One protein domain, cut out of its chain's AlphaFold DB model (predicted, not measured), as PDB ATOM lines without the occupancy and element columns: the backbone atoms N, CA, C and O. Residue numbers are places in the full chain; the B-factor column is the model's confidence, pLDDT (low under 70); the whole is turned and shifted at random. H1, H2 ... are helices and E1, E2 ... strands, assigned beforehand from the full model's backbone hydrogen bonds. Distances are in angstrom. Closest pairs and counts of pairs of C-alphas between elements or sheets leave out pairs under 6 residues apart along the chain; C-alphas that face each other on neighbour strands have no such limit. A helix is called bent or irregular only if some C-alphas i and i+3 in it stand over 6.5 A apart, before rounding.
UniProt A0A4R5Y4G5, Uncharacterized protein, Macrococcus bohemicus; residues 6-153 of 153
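AT A GLANCE: This is residues 6 to 153 of the 153 residues of an uncharacterized protein of Macrococcus bohemicus (UniProt A0A4R5Y4G5). A compact head bears one long helical arm: residues 125 to 152 of H6 stick out from a body whose strongly twisted sheet has H5 over one face and H2 over the other, while H1 runs beside the first turns of H6. The 148 printed residues, with six named helices and three named strands, run H1 H2 E1 E2 E3 H3 H4 H5 H6; E1 E2 E3 is a meander, each strand the antiparallel neighbour of the one before, and the class is mixed. The whole is loose, with a radius of gyration of the C-alphas of 21.4 A and spans of 79 by 40 by 25 A.

IN THESE COORDINATES: H1, residues 6 to 16, begins at C-alpha 6 (165.453, 186.313, 165.400) and is irregular, C-alphas 11 and 14 being 7.5 A apart. H2, 26 to 31, is only just irregular, with C-alphas 28 and 31 6.9 A apart. E1 is 34 to 41, 20.3 A; E2 47 to 53, 19.3 A; E3 57 to 63, 20.0 A. H3 is 74 to 82, H4 85 to 94 and H5 100 to 108. H6, 114 to 152, spans 56.2 A to C-alpha 152 (142.425, 183.559, 204.859).

HOW THE PARTS SIT: Hairpin E1 and E2 has N 38 and O 50 at 2.8 A; hairpin E2 and E3 has N 51 and O 59 at 2.8 A. H5 is on the sheet at a height of 10.1 A, closest at C-alphas 38 and 102, 6.8 A; H2, at 9.6 A, is on the opposite face, closest at C-alphas 26 and 59, 7.3 A. H3 only grazes the sheet. H6 touches H1 with residues 114 to 120 alone, at a shallow tilt of 23 degrees, opposite ways; their closest C-alphas, 16 and 116, are 5.1 A apart. H4 touches H6, closest at C-alphas 93 and 121, 6.9 A. Every O i to N i+4 pair is within hydrogen-bond range in H3, H4, H5 and H6, against 5 of 7 in H1 and 0 of 2 in H2, where 1 of 3 O i to N i+3 pairs is.

THE WHOLE: The farthest C-alphas, 31 and 153, are 79.9 A apart. The printed part has no cut and no long link. pLDDT is under 70 at residues 41 to 47, 62 to 83, 95 to 97 and 153.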
ATOM      1  N   SER A   6     164.261 185.889 166.135       91.06
ATOM      2  CA  SER A   6     165.453 186.313 165.400       91.06
ATOM      3  C   SER A   6     166.192 185.152 164.729       91.06
ATOM      4  O   SER A   6     166.646 185.282 163.593       91.06
ATOM      5  N   GLU A   7     166.325 184.005 165.401       93.69
ATOM      6  CA  GLU A   7     166.956 182.811 164.822       93.69
ATOM      7  C   GLU A   7     166.105 182.201 163.711       93.69
ATOM      8  O   GLU A   7     166.642 181.820 162.668       93.69
ATOM      9  N   LYS A   8     164.780 182.150 163.896       93.88
ATOM     10  CA  LYS A   8     163.870 181.650 162.862       93.88
ATOM     11  C   LYS A   8     163.855 182.566 161.637       93.88
ATOM     12  O   LYS A   8     163.873 182.069 160.513       93.88
ATOM     13  N   LEU A   9     163.902 183.885 161.831       92.94
ATOM     14  CA  LEU A   9     164.001 184.836 160.725       92.94
ATOM     15  C   LEU A   9     165.322 184.677 159.964       92.94
ATOM     16  O   LEU A   9     165.311 184.628 158.740       92.94
ATOM     17  N   LYS A  10     166.454 184.530 160.667       93.06
ATOM     18  CA  LYS A  10     167.766 184.289 160.035       93.06
ATOM     19  C   LYS A  10     167.798 183.013 159.193       93.06
ATOM     20  O   LYS A  10     168.467 182.985 158.166       93.06
ATOM     21  N   GLU A  11     167.088 181.970 159.611       94.50
ATOM     22  CA  GLU A  11     166.948 180.725 158.846       94.50
ATOM     23  C   GLU A  11     166.128 180.921 157.562       94.50
ATOM     24  O   GLU A  11     166.435 180.321 156.530       94.50
ATOM     25  N   LEU A  12     165.073 181.736 157.629       95.31
ATOM     26  CA  LEU A  12     164.118 181.896 156.537       95.31
ATOM     27  C   LEU A  12     164.414 183.082 155.615       95.31
ATOM     28  O   LEU A  12     163.915 183.080 154.499       95.31
ATOM     29  N   GLN A  13     165.229 184.061 156.009       94.31
ATOM     30  CA  GLN A  13     165.402 185.322 155.269       94.31
ATOM     31  C   GLN A  13     165.762 185.148 153.784       94.31
ATOM     32  O   GLN A  13     165.217 185.854 152.940       94.31
ATOM     33  N   ASP A  14     166.633 184.189 153.457       93.62
ATOM     34  CA  ASP A  14     167.057 183.908 152.079       93.62
ATOM     35  C   ASP A  14     166.054 183.046 151.312       93.62
ATOM     36  O   ASP A  14     166.103 182.985 150.088       93.62
ATOM     37  N   LYS A  15     165.147 182.372 152.026       94.81
ATOM     38  CA  LYS A  15     163.994 181.708 151.418       94.81
ATOM     39  C   LYS A  15     162.884 182.716 151.151       94.81
ATOM     40  O   LYS A  15     162.253 182.615 150.115       94.81
ATOM     41  N   ILE A  16     162.656 183.659 152.072       95.69
ATOM     42  CA  ILE A  16     161.623 184.700 151.974       95.69
ATOM     43  C   ILE A  16     161.950 185.669 150.844       95.69
ATOM     44  O   ILE A  16     161.077 185.940 150.033       95.69
ATOM     45  N   ILE A  17     163.181 186.182 150.790       94.62
ATOM     46  CA  ILE A  17     163.669 187.009 149.684       94.62
ATOM     47  C   ILE A  17     164.807 186.233 149.019       94.62
ATOM     48  O   ILE A  17     165.898 186.156 149.614       94.62
ATOM     49  N   PRO A  18     164.574 185.669 147.819       93.88
ATOM     50  CA  PRO A  18     165.591 184.931 147.084       93.88
ATOM     51  C   PRO A  18     166.883 185.739 146.887       93.88
ATOM     52  O   PRO A  18     166.896 186.970 146.955       93.88
ATOM     53  N   LYS A  19     168.013 185.053 146.702       90.69
ATOM     54  CA  LYS A  19     169.336 185.707 146.635       90.69
ATOM     55  C   LYS A  19     169.553 186.470 145.332       90.69
ATOM     56  O   LYS A  19     170.374 187.379 145.295       90.69
ATOM     57  N   GLU A  20     168.831 186.079 144.296       90.44
ATOM     58  CA  GLU A  20     168.806 186.676 142.968       90.44
ATOM     59  C   GLU A  20     168.056 188.012 142.916       90.44
ATOM     60  O   GLU A  20     168.253 188.776 141.976       90.44
ATOM     61  N   VAL A  21     167.243 188.329 143.931       91.06
ATOM     62  CA  VAL A  21     166.519 189.601 143.995       91.06
ATOM     63  C   VAL A  21     167.494 190.741 144.254       91.06
ATOM     64  O   VAL A  21     168.179 190.781 145.281       91.06
ATOM     65  N   VAL A  22     167.508 191.712 143.341       89.81
ATOM     66  CA  VAL A  22     168.359 192.900 143.444       89.81
ATOM     67  C   VAL A  22     167.517 194.106 143.837       89.81
ATOM     68  O   VAL A  22     166.527 194.442 143.191       89.81
ATOM     69  N   PHE A  23     167.942 194.799 144.890       87.06
ATOM     70  CA  PHE A  23     167.374 196.090 145.265       87.06
ATOM     71  C   PHE A  23     168.086 197.168 144.456       87.06
ATOM     72  O   PHE A  23     169.255 197.465 144.697       87.06
ATOM     73  N   ALA A  24     167.398 197.688 143.445       83.25
ATOM     74  CA  ALA A  24     167.955 198.663 142.523       83.25
ATOM     75  C   ALA A  24     167.995 200.064 143.152       83.25
ATOM     76  O   ALA A  24     167.160 200.429 143.980       83.25
ATOM     77  N   HIS A  25     168.939 200.882 142.693       78.94
ATOM     78  CA  HIS A  25     168.984 202.323 142.936       78.94
ATOM     79  C   HIS A  25     168.498 203.102 141.709       78.94
ATOM     80  O   HIS A  25     168.488 202.589 140.593       78.94
ATOM     81  N   PHE A  26     168.155 204.382 141.887       74.62
ATOM     82  CA  PHE A  26     167.566 205.213 140.827       74.62
ATOM     83  C   PHE A  26     168.393 205.240 139.527       74.62
ATOM     84  O   PHE A  26     167.840 205.178 138.438       74.62
ATOM     85  N   GLY A  27     169.727 205.278 139.609       73.06
ATOM     86  CA  GLY A  27     170.580 205.253 138.413       73.06
ATOM     87  C   GLY A  27     170.482 203.953 137.606       73.06
ATOM     88  O   GLY A  27     170.703 203.967 136.397       73.06
ATOM     89  N   GLN A  28     170.115 202.849 138.257       79.06
ATOM     90  CA  GLN A  28     170.027 201.523 137.652       79.06
ATOM     91  C   GLN A  28     168.685 201.282 136.960       79.06
ATOM     92  O   GLN A  28     168.604 200.366 136.162       79.06
ATOM     93  N   ILE A  29     167.651 202.100 137.186       80.44
ATOM     94  CA  ILE A  29     166.328 201.866 136.575       80.44
ATOM     95  C   ILE A  29     166.271 202.257 135.089       80.44
ATOM     96  O   ILE A  29     165.404 201.788 134.364       80.44
ATOM     97  N   ARG A  30     167.184 203.123 134.617       78.19
ATOM     98  CA  ARG A  30     167.092 203.790 133.299       78.19
ATOM     99  C   ARG A  30     167.110 202.846 132.092       78.19
ATOM    100  O   ARG A  30     166.651 203.246 131.029       78.19
ATOM    101  N   ASN A  31     167.636 201.636 132.256       83.88
ATOM    102  CA  ASN A  31     167.786 200.654 131.180       83.88
ATOM    103  C   ASN A  31     166.912 199.409 131.380       83.88
ATOM    104  O   ASN A  31     167.138 198.405 130.714       83.88
ATOM    105  N   HIS A  32     165.953 199.466 132.305       86.88
ATOM    106  CA  HIS A  32     165.112 198.329 132.651       86.88
ATOM    107  C   HIS A  32     163.649 198.629 132.372       86.88
ATOM    108  O   HIS A  32     163.167 199.746 132.578       86.88
ATOM    109  N   GLN A  33     162.933 197.609 131.914       89.31
ATOM    110  CA  GLN A  33     161.494 197.685 131.763       89.31
ATOM    111  C   GLN A  33     160.833 197.588 133.141       89.31
ATOM    112  O   GLN A  33     161.135 196.685 133.918       89.31
ATOM    113  N   ILE A  34     159.894 198.492 133.425       89.94
ATOM    114  CA  ILE A  34     158.996 198.368 134.580       89.94
ATOM    115  C   ILE A  34     157.903 197.365 134.205       89.94
ATOM    116  O   ILE A  34     157.143 197.600 133.265       89.94
ATOM    117  N   LEU A  35     157.844 196.246 134.923       90.56
ATOM    118  CA  LEU A  35     156.831 195.207 134.745       90.56
ATOM    119  C   LEU A  35     155.564 195.524 135.532       90.56
ATOM    120  O   LEU A  35     154.467 195.327 135.022       90.56
ATOM    121  N   ASP A  36     155.719 196.039 136.751       89.44
ATOM    122  CA  ASP A  36     154.603 196.375 137.628       89.44
ATOM    123  C   ASP A  36     154.963 197.494 138.607       89.44
ATOM    124  O   ASP A  36     156.130 197.728 138.928       89.44
ATOM    125  N   THR A  37     153.933 198.183 139.099       85.88
ATOM    126  CA  THR A  37     154.050 199.217 140.134       85.88
ATOM    127  C   THR A  37     153.129 198.883 141.298       85.88
ATOM    128  O   THR A  37     151.921 198.751 141.119       85.88
ATOM    129  N   LEU A  38     153.683 198.788 142.504       82.12
ATOM    130  CA  LEU A  38     152.930 198.517 143.727       82.12
ATOM    131  C   LEU A  38     152.967 199.737 144.640       82.12
ATOM    132  O   LEU A  38     154.049 200.199 144.990       82.12
ATOM    133  N   ARG A  39     151.806 200.232 145.074       78.44
ATOM    134  CA  ARG A  39     151.711 201.318 146.060       78.44
ATOM    135  C   ARG A  39     151.438 200.742 147.442       78.44
ATOM    136  O   ARG A  39     150.355 200.221 147.673       78.44
ATOM    137  N   PHE A  40     152.353 200.881 148.387       73.06
ATOM    138  CA  PHE A  40     152.176 200.369 149.747       73.06
ATOM    139  C   PHE A  40     152.135 201.500 150.774       73.06
ATOM    140  O   PHE A  40     152.771 202.539 150.608       73.06
ATOM    141  N   ASN A  41     151.390 201.298 151.858       69.12
ATOM    142  CA  ASN A  41     151.297 202.289 152.927       69.12
ATOM    143  C   ASN A  41     152.524 202.175 153.832       69.12
ATOM    144  O   ASN A  41     152.790 201.129 154.430       69.12
ATOM    145  N   MET A  42     153.291 203.256 153.921       64.62
ATOM    146  CA  MET A  42     154.480 203.324 154.767       64.62
ATOM    147  C   MET A  42     154.132 203.720 156.198       64.62
ATOM    148  O   MET A  42     154.710 203.162 157.135       64.62
ATOM    149  N   THR A  43     153.200 204.668 156.321       62.78
ATOM    150  CA  THR A  43     152.562 205.180 157.541       62.78
ATOM    151  C   THR A  43     151.073 205.432 157.242       62.78
ATOM    152  O   THR A  43     150.599 205.069 156.164       62.78
ATOM    153  N   THR A  44     150.321 206.017 158.181       59.47
ATOM    154  CA  THR A  44     148.926 206.445 157.960       59.47
ATOM    155  C   THR A  44     148.785 207.445 156.814       59.47
ATOM    156  O   THR A  44     147.814 207.358 156.069       59.47
ATOM    157  N   ASP A  45     149.775 208.322 156.639       58.53
ATOM    158  CA  ASP A  45     149.683 209.473 155.731       58.53
ATOM    159  C   ASP A  45     150.667 209.395 154.551       58.53
ATOM    160  O   ASP A  45     150.508 210.109 153.564       58.53
ATOM    161  N   ASN A  46     151.642 208.473 154.593       62.31
ATOM    162  CA  ASN A  46     152.664 208.335 153.553       62.31
ATOM    163  C   ASN A  46     152.539 207.028 152.768       62.31
ATOM    164  O   ASN A  46     152.419 205.929 153.322       62.31
ATOM    165  N   SER A  47     152.658 207.147 151.446       69.88
ATOM    166  CA  SER A  47     152.711 206.023 150.511       69.88
ATOM    167  C   SER A  47     154.118 205.831 149.945       69.88
ATOM    168  O   SER A  47     154.813 206.783 149.596       69.88
ATOM    169  N   GLY A  48     154.521 204.571 149.840       74.94
ATOM    170  CA  GLY A  48     155.676 204.125 149.078       74.94
ATOM    171  C   GLY A  48     155.233 203.459 147.782       74.94
ATOM    172  O   GLY A  48     154.113 202.960 147.672       74.94
ATOM    173  N   TYR A  49     156.127 203.436 146.809       77.94
ATOM    174  CA  TYR A  49     155.969 202.745 145.544       77.94
ATOM    175  C   TYR A  49     157.130 201.778 145.348       77.94
ATOM    176  O   TYR A  49     158.289 202.123 145.564       77.94
ATOM    177  N   ALA A  50     156.819 200.558 144.934       82.06
ATOM    178  CA  ALA A  50     157.786 199.587 144.457       82.06
ATOM    179  C   ALA A  50     157.583 199.396 142.956       82.06
ATOM    180  O   ALA A  50     156.500 199.013 142.518       82.06
ATOM    181  N   LEU A  51     158.628 199.661 142.180       87.25
ATOM    182  CA  LEU A  51     158.712 199.292 140.777       87.25
ATOM    183  C   LEU A  51     159.354 197.914 140.700       87.25
ATOM    184  O   LEU A  51     160.501 197.739 141.115       87.25
ATOM    185  N   ILE A  52     158.612 196.952 140.171       89.69
ATOM    186  CA  ILE A  52     159.155 195.655 139.790       89.69
ATOM    187  C   ILE A  52     159.695 195.825 138.382       89.69
ATOM    188  O   ILE A  52     158.962 196.193 137.463       89.69
ATOM    189  N   LEU A  53     160.989 195.605 138.236       89.94
ATOM    190  CA  LEU A  53     161.690 195.694 136.971       89.94
ATOM    191  C   LEU A  53     161.851 194.292 136.380       89.94
ATOM    192  O   LEU A  53     161.671 193.280 137.064       89.94
ATOM    193  N   ASP A  54     162.230 194.228 135.108       84.00
ATOM    194  CA  ASP A  54     162.740 192.988 134.539       84.00
ATOM    195  C   ASP A  54     163.919 192.425 135.371       84.00
ATOM    196  O   ASP A  54     164.578 193.131 136.141       84.00
ATOM    197  N   ASN A  55     164.161 191.115 135.260       84.62
ATOM    198  CA  ASN A  55     165.252 190.418 135.958       84.62
ATOM    199  C   ASN A  55     165.179 190.438 137.502       84.62
ATOM    200  O   ASN A  55     166.211 190.516 138.165       84.62
ATOM    201  N   GLN A  56     163.974 190.345 138.085       82.81
ATOM    202  CA  GLN A  56     163.752 190.243 139.544       82.81
ATOM    203  C   GLN A  56     164.361 191.399 140.354       82.81
ATOM    204  O   GLN A  56     164.705 191.248 141.531       82.81
ATOM    205  N   MET A  57     164.488 192.572 139.734       84.56
ATOM    206  CA  MET A  57     164.934 193.759 140.440       84.56
ATOM    207  C   MET A  57     163.744 194.557 140.951       84.56
ATOM    208  O   MET A  57     162.717 194.684 140.287       84.56
ATOM    209  N   ILE A  58     163.900 195.129 142.137       86.31
ATOM    210  CA  ILE A  58     162.891 195.980 142.754       86.31
ATOM    211  C   ILE A  58     163.515 197.329 143.090       86.31
ATOM    212  O   ILE A  58     164.543 197.410 143.762       86.31
ATOM    213  N   TYR A  59     162.894 198.402 142.610       83.12
ATOM    214  CA  TYR A  59     163.223 199.765 143.009       83.12
ATOM    215  C   TYR A  59     162.118 200.290 143.912       83.12
ATOM    216  O   TYR A  59     160.950 200.272 143.538       83.12
ATOM    217  N   ILE A  60     162.477 200.769 145.097       77.31
ATOM    218  CA  ILE A  60     161.514 201.289 146.064       77.31
ATOM    219  C   ILE A  60     161.728 202.793 146.197       77.31
ATOM    220  O   ILE A  60     162.829 203.234 146.509       77.31
ATOM    221  N   TYR A  61     160.683 203.586 145.989       72.50
ATOM    222  CA  TYR A  61     160.701 205.028 146.225       72.50
ATOM    223  C   TYR A  61     159.485 205.465 147.038       72.50
ATOM    224  O   TYR A  61     158.530 204.714 147.210       72.50
ATOM    225  N   TYR A  62     159.527 206.673 147.581       69.44
ATOM    226  CA  TYR A  62     158.461 207.239 148.402       69.44
ATOM    227  C   TYR A  62     157.996 208.555 147.796       69.44
ATOM    228  O   TYR A  62     158.774 209.264 147.158       69.44
ATOM    229  N   THR A  63     156.718 208.865 147.988       57.66
ATOM    230  CA  THR A  63     156.174 210.193 147.710       57.66
ATOM    231  C   THR A  63     155.781 210.798 149.046       57.66
ATOM    232  O   THR A  63     154.836 210.312 149.672       57.66
ATOM    233  N   GLU A  64     156.510 211.808 149.506       54.94
ATOM    234  CA  GLU A  64     155.982 212.692 150.544       54.94
ATOM    235  C   GLU A  64     154.908 213.589 149.930       54.94
ATOM    236  O   GLU A  64     155.007 214.003 148.772       54.94
ATOM    237  N   HIS A  65     153.868 213.873 150.709       46.53
ATOM    238  CA  HIS A  65     153.091 215.078 150.486       46.53
ATOM    239  C   HIS A  65     153.938 216.250 150.989       46.53
ATOM    240  O   HIS A  65     154.279 216.286 152.165       46.53
ATOM    241  N   ASP A  66     154.293 217.159 150.075       44.03
ATOM    242  CA  ASP A  66     154.925 218.456 150.338       44.03
ATOM    243  C   ASP A  66     154.301 219.135 151.562       44.03
ATOM    244  O   ASP A  66     153.249 219.750 151.440       44.03
ATOM    245  N   TYR A  67     154.950 219.049 152.720       39.69
ATOM    246  CA  TYR A  67     154.890 220.065 153.763       39.69
ATOM    247  C   TYR A  67     156.203 219.975 154.549       39.69
ATOM    248  O   TYR A  67     156.363 219.152 155.440       39.69
ATOM    249  N   GLU A  68     157.150 220.835 154.163       43.50
ATOM    250  CA  GLU A  68     158.308 221.233 154.979       43.50
ATOM    251  C   GLU A  68     159.437 220.200 155.150       43.50
ATOM    252  O   GLU A  68     159.987 220.022 156.232       43.50
ATOM    253  N   ALA A  69     159.892 219.593 154.047       45.25
ATOM    254  CA  ALA A  69     161.149 218.833 153.987       45.25
ATOM    255  C   ALA A  69     162.414 219.731 154.093       45.25
ATOM    256  O   ALA A  69     163.344 219.625 153.288       45.25
ATOM    257  N   GLU A  70     162.460 220.636 155.077       44.97
ATOM    258  CA  GLU A  70     163.669 221.386 155.446       44.97
ATOM    259  C   GLU A  70     164.564 220.637 156.457       44.97
ATOM    260  O   GLU A  70     165.732 221.001 156.610       44.97
ATOM    261  N   GLU A  71     164.125 219.521 157.055       48.72
ATOM    262  CA  GLU A  71     164.971 218.711 157.949       48.72
ATOM    263  C   GLU A  71     165.588 217.493 157.228       48.72
ATOM    264  O   GLU A  71     165.036 216.399 157.131       48.72
ATOM    265  N   ARG A  72     166.795 217.710 156.694       48.00
ATOM    266  CA  ARG A  72     167.581 216.829 155.801       48.00
ATOM    267  C   ARG A  72     167.987 215.434 156.323       48.00
ATOM    268  O   ARG A  72     168.682 214.732 155.589       48.00
ATOM    269  N   ASP A  73     167.563 214.988 157.502       49.88
ATOM    270  CA  ASP A  73     167.995 213.694 158.067       49.88
ATOM    271  C   ASP A  73     166.991 212.541 157.868       49.88
ATOM    272  O   ASP A  73     167.382 211.368 157.828       49.88
ATOM    273  N   GLU A  74     165.708 212.831 157.637       45.91
ATOM    274  CA  GLU A  74     164.686 211.783 157.478       45.91
ATOM    275  C   GLU A  74     164.748 211.090 156.106       45.91
ATOM    276  O   GLU A  74     164.572 209.870 156.003       45.91
ATOM    277  N   LEU A  75     165.123 211.830 155.056       45.38
ATOM    278  CA  LEU A  75     165.308 211.296 153.700       45.38
ATOM    279  C   LEU A  75     166.417 210.234 153.669       45.38
ATOM    280  O   LEU A  75     166.245 209.162 153.084       45.38
ATOM    281  N   GLY A  76     167.537 210.489 154.354       47.62
ATOM    282  CA  GLY A  76     168.631 209.528 154.491       47.62
ATOM    283  C   GLY A  76     168.229 208.301 155.314       47.62
ATOM    284  O   GLY A  76     168.619 207.177 154.991       47.62
ATOM    285  N   PHE A  77     167.407 208.482 156.347       46.44
ATOM    286  CA  PHE A  77     166.912 207.396 157.193       46.44
ATOM    287  C   PHE A  77     165.944 206.460 156.454       46.44
ATOM    288  O   PHE A  77     166.070 205.236 156.543       46.44
ATOM    289  N   ILE A  78     165.006 207.012 155.685       49.44
ATOM    290  CA  ILE A  78     164.001 206.255 154.929       49.44
ATOM    291  C   ILE A  78     164.640 205.542 153.733       49.44
ATOM    292  O   ILE A  78     164.391 204.349 153.531       49.44
ATOM    293  N   GLN A  79     165.533 206.215 153.001       51.75
ATOM    294  CA  GLN A  79     166.308 205.598 151.922       51.75
ATOM    295  C   GLN A  79     167.155 204.424 152.442       51.75
ATOM    296  O   GLN A  79     167.087 203.326 151.890       51.75
ATOM    297  N   ASN A  80     167.862 204.585 153.566       49.88
ATOM    298  CA  ASN A  80     168.673 203.508 154.147       49.88
ATOM    299  C   ASN A  80     167.852 202.357 154.757       49.88
ATOM    300  O   ASN A  80     168.355 201.237 154.851       49.88
ATOM    301  N   LYS A  81     166.598 202.590 155.166       51.56
ATOM    302  CA  LYS A  81     165.725 201.554 155.753       51.56
ATOM    303  C   LYS A  81     164.821 200.827 154.758       51.56
ATOM    304  O   LYS A  81     164.174 199.866 155.161       51.56
ATOM    305  N   LEU A  82     164.741 201.254 153.499       55.91
ATOM    306  CA  LEU A  82     163.864 200.639 152.489       55.91
ATOM    307  C   LEU A  82     164.597 200.126 151.258       55.91
ATOM    308  O   LEU A  82     164.150 199.151 150.665       55.91
ATOM    309  N   LEU A  83     165.718 200.744 150.888       63.62
ATOM    310  CA  LEU A  83     166.444 200.414 149.658       63.62
ATOM    311  C   LEU A  83     167.327 199.167 149.781       63.62
ATOM    312  O   LEU A  83     168.154 198.914 148.913       63.62
ATOM    313  N   ASN A  84     167.200 198.395 150.862       73.62
ATOM    314  CA  ASN A  84     167.966 197.170 151.030       73.62
ATOM    315  C   ASN A  84     167.101 196.005 151.513       73.62
ATOM    316  O   ASN A  84     166.046 196.173 152.130       73.62
ATOM    317  N   LYS A  85     167.614 194.801 151.251       83.75
ATOM    318  CA  LYS A  85     166.974 193.524 151.577       83.75
ATOM    319  C   LYS A  85     166.535 193.425 153.039       83.75
ATOM    320  O   LYS A  85     165.445 192.928 153.304       83.75
ATOM    321  N   GLY A  86     167.348 193.902 153.984       83.25
ATOM    322  CA  GLY A  86     167.032 193.831 155.414       83.25
ATOM    323  C   GLY A  86     165.835 194.703 155.797       83.25
ATOM    324  O   GLY A  86     164.932 194.252 156.500       83.25
ATOM    325  N   GLY A  87     165.799 195.929 155.280       79.31
ATOM    326  CA  GLY A  87     164.689 196.856 155.457       79.31
ATOM    327  C   GLY A  87     163.379 196.360 154.844       79.31
ATOM    328  O   GLY A  87     162.326 196.399 155.484       79.31
ATOM    329  N   PHE A  88     163.457 195.816 153.629       82.94
ATOM    330  CA  PHE A  88     162.309 195.211 152.957       82.94
ATOM    331  C   PHE A  88     161.787 193.979 153.706       82.94
ATOM    332  O   PHE A  88     160.590 193.886 153.979       82.94
ATOM    333  N   LEU A  89     162.686 193.082 154.131       87.94
ATOM    334  CA  LEU A  89     162.342 191.907 154.936       87.94
ATOM    335  C   LEU A  89     161.627 192.302 156.227       87.94
ATOM    336  O   LEU A  89     160.573 191.750 156.537       87.94
ATOM    337  N   TYR A  90     162.164 193.287 156.951       84.38
ATOM    338  CA  TYR A  90     161.555 193.792 158.177       84.38
ATOM    339  C   TYR A  90     160.091 194.188 157.946       84.38
ATOM    340  O   TYR A  90     159.217 193.768 158.706       84.38
ATOM    341  N   ARG A  91     159.792 194.917 156.861       80.00
ATOM    342  CA  ARG A  91     158.416 195.329 156.540       80.00
ATOM    343  C   ARG A  91     157.507 194.166 156.163       80.00
ATOM    344  O   ARG A  91     156.380 194.130 156.645       80.00
ATOM    345  N   LEU A  92     157.992 193.211 155.367       86.06
ATOM    346  CA  LEU A  92     157.236 191.994 155.039       86.06
ATOM    347  C   LEU A  92     156.824 191.220 156.301       86.06
ATOM    348  O   LEU A  92     155.742 190.633 156.347       86.06
ATOM    349  N   THR A  93     157.692 191.219 157.318       85.88
ATOM    350  CA  THR A  93     157.512 190.417 158.536       85.88
ATOM    351  C   THR A  93     156.753 191.103 159.671       85.88
ATOM    352  O   THR A  93     156.104 190.403 160.440       85.88
ATOM    353  N   ASN A  94     156.819 192.435 159.794       75.19
ATOM    354  CA  ASN A  94     156.307 193.156 160.969       75.19
ATOM    355  C   ASN A  94     155.068 194.019 160.715       75.19
ATOM    356  O   ASN A  94     154.525 194.570 161.669       75.19
ATOM    357  N   LEU A  95     154.618 194.185 159.469       63.22
ATOM    358  CA  LEU A  95     153.606 195.192 159.156       63.22
ATOM    359  C   LEU A  95     152.453 194.638 158.316       63.22
ATOM    360  O   LEU A  95     152.658 193.874 157.377       63.22
ATOM    361  N   ASN A  96     151.257 195.187 158.550       63.50
ATOM    362  CA  ASN A  96     150.143 195.206 157.589       63.50
ATOM    363  C   ASN A  96     150.433 196.163 156.403       63.50
ATOM    364  O   ASN A  96     149.521 196.750 155.831       63.50
ATOM    365  N   THR A  97     151.712 196.385 156.070       64.81
ATOM    366  CA  THR A  97     152.155 197.306 155.010       64.81
ATOM    367  C   THR A  97     151.745 196.808 153.635       64.81
ATOM    368  O   THR A  97     151.403 197.605 152.764       64.81
ATOM    369  N   PHE A  98     151.772 195.490 153.452       72.25
ATOM    370  CA  PHE A  98     151.351 194.842 152.225       72.25
ATOM    371  C   PHE A  98     150.048 194.105 152.502       72.25
ATOM    372  O   PHE A  98     149.982 193.279 153.413       72.25
ATOM    373  N   ASN A  99     149.017 194.429 151.727       78.12
ATOM    374  CA  ASN A  99     147.831 193.589 151.655       78.12
ATOM    375  C   ASN A  99     148.155 192.300 150.876       78.12
ATOM    376  O   ASN A  99     149.204 192.199 150.231       78.12
ATOM    377  N   ASP A 100     147.242 191.334 150.922       83.75
ATOM    378  CA  ASP A 100     147.438 190.032 150.276       83.75
ATOM    379  C   ASP A 100     147.665 190.169 148.764       83.75
ATOM    380  O   ASP A 100     148.564 189.533 148.223       83.75
ATOM    381  N   TYR A 101     146.960 191.099 148.110       85.19
ATOM    382  CA  TYR A 101     147.147 191.396 146.687       85.19
ATOM    383  C   TYR A 101     148.601 191.771 146.346       85.19
ATOM    384  O   TYR A 101     149.167 191.279 145.372       85.19
ATOM    385  N   TYR A 102     149.248 192.615 147.154       85.88
ATOM    386  CA  TYR A 102     150.645 192.982 146.920       85.88
ATOM    387  C   TYR A 102     151.613 191.843 147.211       85.88
ATOM    388  O   TYR A 102     152.613 191.712 146.508       85.88
ATOM    389  N   LEU A 103     151.327 191.014 148.214       88.31
ATOM    390  CA  LEU A 103     152.142 189.836 148.500       88.31
ATOM    391  C   LEU A 103     152.074 188.820 147.352       88.31
ATOM    392  O   LEU A 103     153.113 188.305 146.946       88.31
ATOM    393  N   GLU A 104     150.891 188.593 146.783       90.81
ATOM    394  CA  GLU A 104     150.703 187.741 145.602       90.81
ATOM    395  C   GLU A 104     151.442 188.287 144.375       90.81
ATOM    396  O   GLU A 104     152.097 187.531 143.660       90.81
ATOM    397  N   MET A 105     151.399 189.603 144.148       89.81
ATOM    398  CA  MET A 105     152.146 190.234 143.056       89.81
ATOM    399  C   MET A 105     153.661 190.074 143.224       89.81
ATOM    400  O   MET A 105     154.355 189.732 142.268       89.81
ATOM    401  N   LEU A 106     154.185 190.285 144.432       90.94
ATOM    402  CA  LEU A 106     155.610 190.101 144.717       90.94
ATOM    403  C   LEU A 106     156.050 188.637 144.543       90.94
ATOM    404  O   LEU A 106     157.149 188.395 144.046       90.94
ATOM    405  N   ASP A 107     155.207 187.675 144.924       94.19
ATOM    406  CA  ASP A 107     155.467 186.236 144.757       94.19
ATOM    407  C   ASP A 107     155.441 185.827 143.278       94.19
ATOM    408  O   ASP A 107     156.359 185.165 142.794       94.19
ATOM    409  N   LYS A 108     154.454 186.319 142.516       93.38
ATOM    410  CA  LYS A 108     154.340 186.099 141.064       93.38
ATOM    411  C   LYS A 108     155.586 186.557 140.302       93.38
ATOM    412  O   LYS A 108     155.979 185.915 139.331       93.38
ATOM    413  N   HIS A 109     156.197 187.656 140.739       91.62
ATOM    414  CA  HIS A 109     157.426 188.197 140.152       91.62
ATOM    415  C   HIS A 109     158.709 187.603 140.739       91.62
ATOM    416  O   HIS A 109     159.804 188.035 140.384       91.62
ATOM    417  N   GLY A 110     158.601 186.627 141.643       92.31
ATOM    418  CA  GLY A 110     159.751 185.994 142.283       92.31
ATOM    419  C   GLY A 110     160.584 186.958 143.133       92.31
ATOM    420  O   GLY A 110     161.776 186.723 143.320       92.31
ATOM    421  N   ILE A 111     159.983 188.051 143.616       92.88
ATOM    422  CA  ILE A 111     160.620 189.012 144.531       92.88
ATOM    423  C   ILE A 111     160.583 188.485 145.967       92.88
ATOM    424  O   ILE A 111     161.487 188.743 146.766       92.88
ATOM    425  N   ILE A 112     159.533 187.735 146.298       93.88
ATOM    426  CA  ILE A 112     159.415 187.021 147.565       93.88
ATOM    427  C   ILE A 112     159.007 185.571 147.317       93.88
ATOM    428  O   ILE A 112     158.542 185.225 146.239       93.88
ATOM    429  N   ASN A 113     159.146 184.746 148.348       96.00
ATOM    430  CA  ASN A 113     158.495 183.450 148.455       96.00
ATOM    431  C   ASN A 113     157.425 183.531 149.547       96.00
ATOM    432  O   ASN A 113     157.731 183.520 150.749       96.00
ATOM    433  N   LEU A 114     156.162 183.604 149.136       94.50
ATOM    434  CA  LEU A 114     155.037 183.794 150.046       94.50
ATOM    435  C   LEU A 114     154.871 182.617 151.014       94.50
ATOM    436  O   LEU A 114     154.527 182.816 152.180       94.50
ATOM    437  N   LYS A 115     155.200 181.394 150.584       95.75
ATOM    438  CA  LYS A 115     155.169 180.207 151.452       95.75
ATOM    439  C   LYS A 115     156.168 180.326 152.605       95.75
ATOM    440  O   LYS A 115     155.804 180.065 153.749       95.75
ATOM    441  N   ALA A 116     157.403 180.740 152.325       96.38
ATOM    442  CA  ALA A 116     158.417 180.945 153.362       96.38
ATOM    443  C   ALA A 116     158.064 182.121 154.289       96.38
ATOM    444  O   ALA A 116     158.315 182.056 155.493       96.38
ATOM    445  N   LEU A 117     157.453 183.182 153.749       94.62
ATOM    446  CA  LEU A 117     156.974 184.310 154.550       94.62
ATOM    447  C   LEU A 117     155.868 183.877 155.519       94.62
ATOM    448  O   LEU A 117     155.912 184.228 156.699       94.62
ATOM    449  N   ASN A 118     154.904 183.091 155.040       93.38
ATOM    450  CA  ASN A 118     153.812 182.583 155.864       93.38
ATOM    451  C   ASN A 118     154.311 181.608 156.935       93.38
ATOM    452  O   ASN A 118     153.864 181.704 158.071       93.38
ATOM    453  N   GLU A 119     155.319 180.778 156.640       95.06
ATOM    454  CA  GLU A 119     155.971 179.939 157.658       95.06
ATOM    455  C   GLU A 119     156.505 180.779 158.834       95.06
ATOM    456  O   GLU A 119     156.339 180.410 159.999       95.06
ATOM    457  N   TYR A 120     157.119 181.932 158.550       94.31
ATOM    458  CA  TYR A 120     157.576 182.846 159.597       94.31
ATOM    459  C   TYR A 120     156.412 183.521 160.342       94.31
ATOM    460  O   TYR A 120     156.443 183.627 161.568       94.31
ATOM    461  N   LYS A 121     155.369 183.966 159.630       91.31
ATOM    462  CA  LYS A 121     154.193 184.600 160.252       91.31
ATOM    463  C   LYS A 121     153.435 183.633 161.167       91.31
ATOM    464  O   LYS A 121     153.082 184.011 162.285       91.31
ATOM    465  N   ASP A 122     153.259 182.386 160.744       92.81
ATOM    466  CA  ASP A 122     152.639 181.328 161.547       92.81
ATOM    467  C   ASP A 122     153.473 181.022 162.793       92.81
ATOM    468  O   ASP A 122     152.934 180.877 163.891       92.81
ATOM    469  N   TYR A 123     154.801 180.992 162.649       93.75
ATOM    470  CA  TYR A 123     155.713 180.859 163.781       93.75
ATOM    471  C   TYR A 123     155.511 181.975 164.817       93.75
ATOM    472  O   TYR A 123     155.348 181.695 166.006       93.75
ATOM    473  N   MET A 124     155.472 183.233 164.368       91.81
ATOM    474  CA  MET A 124     155.257 184.397 165.233       91.81
ATOM    475  C   MET A 124     153.896 184.365 165.929       91.81
ATOM    476  O   MET A 124     153.806 184.663 167.119       91.81
ATOM    477  N   LYS A 125     152.840 183.975 165.208       90.88
ATOM    478  CA  LYS A 125     151.495 183.838 165.773       90.88
ATOM    479  C   LYS A 125     151.459 182.777 166.872       90.88
ATOM    480  O   LYS A 125     150.977 183.056 167.962       90.88
ATOM    481  N   ASN A 126     152.043 181.606 166.618       91.12
ATOM    482  CA  ASN A 126     152.109 180.528 167.604       91.12
ATOM    483  C   ASN A 126     152.905 180.929 168.855       91.12
ATOM    484  O   ASN A 126     152.522 180.549 169.959       91.12
ATOM    485  N   GLN A 127     153.992 181.694 168.701       90.00
ATOM    486  CA  GLN A 127     154.741 182.229 169.843       90.00
ATOM    487  C   GLN A 127     153.893 183.204 170.663       90.00
ATOM    488  O   GLN A 127     153.755 183.030 171.869       90.00
ATOM    489  N   LYS A 128     153.223 184.152 170.001       88.50
ATOM    490  CA  LYS A 128     152.312 185.084 170.672       88.50
ATOM    491  C   LYS A 128     151.193 184.363 171.428       88.50
ATOM    492  O   LYS A 128     150.900 184.712 172.566       88.50
ATOM    493  N   ASP A 129     150.594 183.335 170.829       90.88
ATOM    494  CA  ASP A 129     149.519 182.570 171.464       90.88
ATOM    495  C   ASP A 129     150.000 181.834 172.730       90.88
ATOM    496  O   ASP A 129     149.247 181.730 173.709       90.88
ATOM    497  N   LYS A 130     151.254 181.353 172.740       89.25
ATOM    498  CA  LYS A 130     151.901 180.766 173.925       89.25
ATOM    499  C   LYS A 130     152.158 181.819 175.000       89.25
ATOM    500  O   LYS A 130     151.723 181.615 176.133       89.25
ATOM    501  N   ASP A 131     152.779 182.939 174.635       88.19
ATOM    502  CA  ASP A 131     153.081 184.043 175.553       88.19
ATOM    503  C   ASP A 131     151.799 184.578 176.208       88.19
ATOM    504  O   ASP A 131     151.720 184.726 177.431       88.19
ATOM    505  N   ASP A 132     150.739 184.768 175.420       91.62
ATOM    506  CA  ASP A 132     149.432 185.201 175.908       91.62
ATOM    507  C   ASP A 132     148.803 184.157 176.849       91.62
ATOM    508  O   ASP A 132     148.140 184.504 177.832       91.62
ATOM    509  N   ALA A 133     148.981 182.859 176.581       91.81
ATOM    510  CA  ALA A 133     148.481 181.796 177.450       91.81
ATOM    511  C   ALA A 133     149.231 181.731 178.788       91.81
ATOM    512  O   ALA A 133     148.593 181.558 179.832       91.81
ATOM    513  N   GLU A 134     150.554 181.884 178.772       91.69
ATOM    514  CA  GLU A 134     151.379 181.965 179.979       91.69
ATOM    515  C   GLU A 134     151.044 183.211 180.797       91.69
ATOM    516  O   GLU A 134     150.793 183.110 182.002       91.69
ATOM    517  N   HIS A 135     150.916 184.364 180.139       90.31
ATOM    518  CA  HIS A 135     150.512 185.610 180.778       90.31
ATOM    519  C   HIS A 135     149.135 185.485 181.444       90.31
ATOM    520  O   HIS A 135     148.986 185.806 182.624       90.31
ATOM    521  N   ARG A 136     148.136 184.920 180.747       91.69
ATOM    522  CA  ARG A 136     146.801 184.666 181.323       91.69
ATOM    523  C   ARG A 136     146.854 183.771 182.561       91.69
ATOM    524  O   ARG A 136     146.114 184.017 183.514       91.69
ATOM    525  N   LYS A 137     147.693 182.730 182.568       92.75
ATOM    526  CA  LYS A 137     147.872 181.858 183.744       92.75
ATOM    527  C   LYS A 137     148.508 182.615 184.907       92.75
ATOM    528  O   LYS A 137     148.026 182.490 186.030       92.75
ATOM    529  N   LYS A 138     149.535 183.424 184.632       93.00
ATOM    530  CA  LYS A 138     150.218 184.248 185.635       93.00
ATOM    531  C   LYS A 138     149.260 185.241 186.293       93.00
ATOM    532  O   LYS A 138     149.151 185.248 187.513       93.00
ATOM    533  N   VAL A 139     148.492 185.987 185.496       92.25
ATOM    534  CA  VAL A 139     147.493 186.949 185.997       92.25
ATOM    535  C   VAL A 139     146.445 186.261 186.876       92.25
ATOM    536  O   VAL A 139     146.133 186.752 187.957       92.25
ATOM    537  N   LYS A 140     145.930 185.095 186.461       92.31
ATOM    538  CA  LYS A 140     144.976 184.321 187.276       92.31
ATOM    539  C   LYS A 140     145.573 183.862 188.606       92.31
ATOM    540  O   LYS A 140     144.883 183.883 189.620       92.31
ATOM    541  N   TYR A 141     146.835 183.438 188.608       90.88
ATOM    542  CA  TYR A 141     147.517 183.009 189.827       90.88
ATOM    543  C   TYR A 141     147.772 184.179 190.786       90.88
ATOM    544  O   TYR A 141     147.509 184.059 191.978       90.88
ATOM    545  N   GLU A 142     148.198 185.334 190.271       92.19
ATOM    546  CA  GLU A 142     148.355 186.559 191.066       92.19
ATOM    547  C   GLU A 142     147.024 187.016 191.681       92.19
ATOM    548  O   GLU A 142     146.984 187.409 192.844       92.19
ATOM    549  N   GLN A 143     145.921 186.922 190.932       90.69
ATOM    550  CA  GLN A 143     144.577 187.191 191.454       90.69
ATOM    551  C   GLN A 143     144.179 186.210 192.563       90.69
ATOM    552  O   GLN A 143     143.645 186.633 193.584       90.69
ATOM    553  N   TYR A 144     144.457 184.915 192.384       90.56
ATOM    554  CA  TYR A 144     144.199 183.902 193.407       90.56
ATOM    555  C   TYR A 144     144.964 184.189 194.706       90.56
ATOM    556  O   TYR A 144     144.368 184.139 195.777       90.56
ATOM    557  N   LEU A 145     146.257 184.520 194.620       92.06
ATOM    558  CA  LEU A 145     147.067 184.832 195.800       92.06
ATOM    559  C   LEU A 145     146.528 186.046 196.567       92.06
ATOM    560  O   LEU A 145     146.425 185.973 197.787       92.06
ATOM    561  N   LYS A 146     146.114 187.109 195.862       91.19
ATOM    562  CA  LYS A 146     145.489 188.287 196.491       91.19
ATOM    563  C   LYS A 146     144.210 187.932 197.244       91.19
ATOM    564  O   LYS A 146     144.066 188.298 198.401       91.19
ATOM    565  N   LEU A 147     143.310 187.176 196.613       89.94
ATOM    566  CA  LEU A 147     142.072 186.733 197.261       89.94
ATOM    567  C   LEU A 147     142.361 185.844 198.476       89.94
ATOM    568  O   LEU A 147     141.693 185.947 199.497       89.94
ATOM    569  N   LYS A 148     143.372 184.978 198.393       90.06
ATOM    570  CA  LYS A 148     143.768 184.135 199.519       90.06
ATOM    571  C   LYS A 148     144.240 184.969 200.716       90.06
ATOM    572  O   LYS A 148     143.809 184.706 201.831       90.06
ATOM    573  N   GLU A 149     145.085 185.974 200.490       87.44
ATOM    574  CA  GLU A 149     145.532 186.897 201.545       87.44
ATOM    575  C   GLU A 149     144.372 187.710 202.142       87.44
ATOM    576  O   GLU A 149     144.350 187.931 203.346       87.44
ATOM    577  N   GLU A 150     143.392 188.118 201.330       87.06
ATOM    578  CA  GLU A 150     142.231 188.900 201.787       87.06
ATOM    579  C   GLU A 150     141.220 188.097 202.625       87.06
ATOM    580  O   GLU A 150     140.547 188.678 203.476       87.06
ATOM    581  N   PHE A 151     141.073 186.789 202.378       78.19
ATOM    582  CA  PHE A 151     140.023 185.967 202.998       78.19
ATOM    583  C   PHE A 151     140.532 184.908 203.988       78.19
ATOM    584  O   PHE A 151     139.734 184.401 204.779       78.19
ATOM    585  N   GLU A 152     141.818 184.555 203.957       70.62
ATOM    586  CA  GLU A 152     142.425 183.559 204.859       70.62
ATOM    587  C   GLU A 152     143.520 184.147 205.775       70.62
ATOM    588  O   GLU A 152     144.065 183.408 206.600       70.62
ATOM    589  N   GLY A 153     143.853 185.435 205.618       53.91
ATOM    590  CA  GLY A 153     144.875 186.168 206.382       53.91
ATOM    591  C   GLY A 153     144.349 186.932 207.591       53.91
ATOM    592  O   GLY A 153     143.201 187.425 207.541       53.91
TER     593      GLY A 153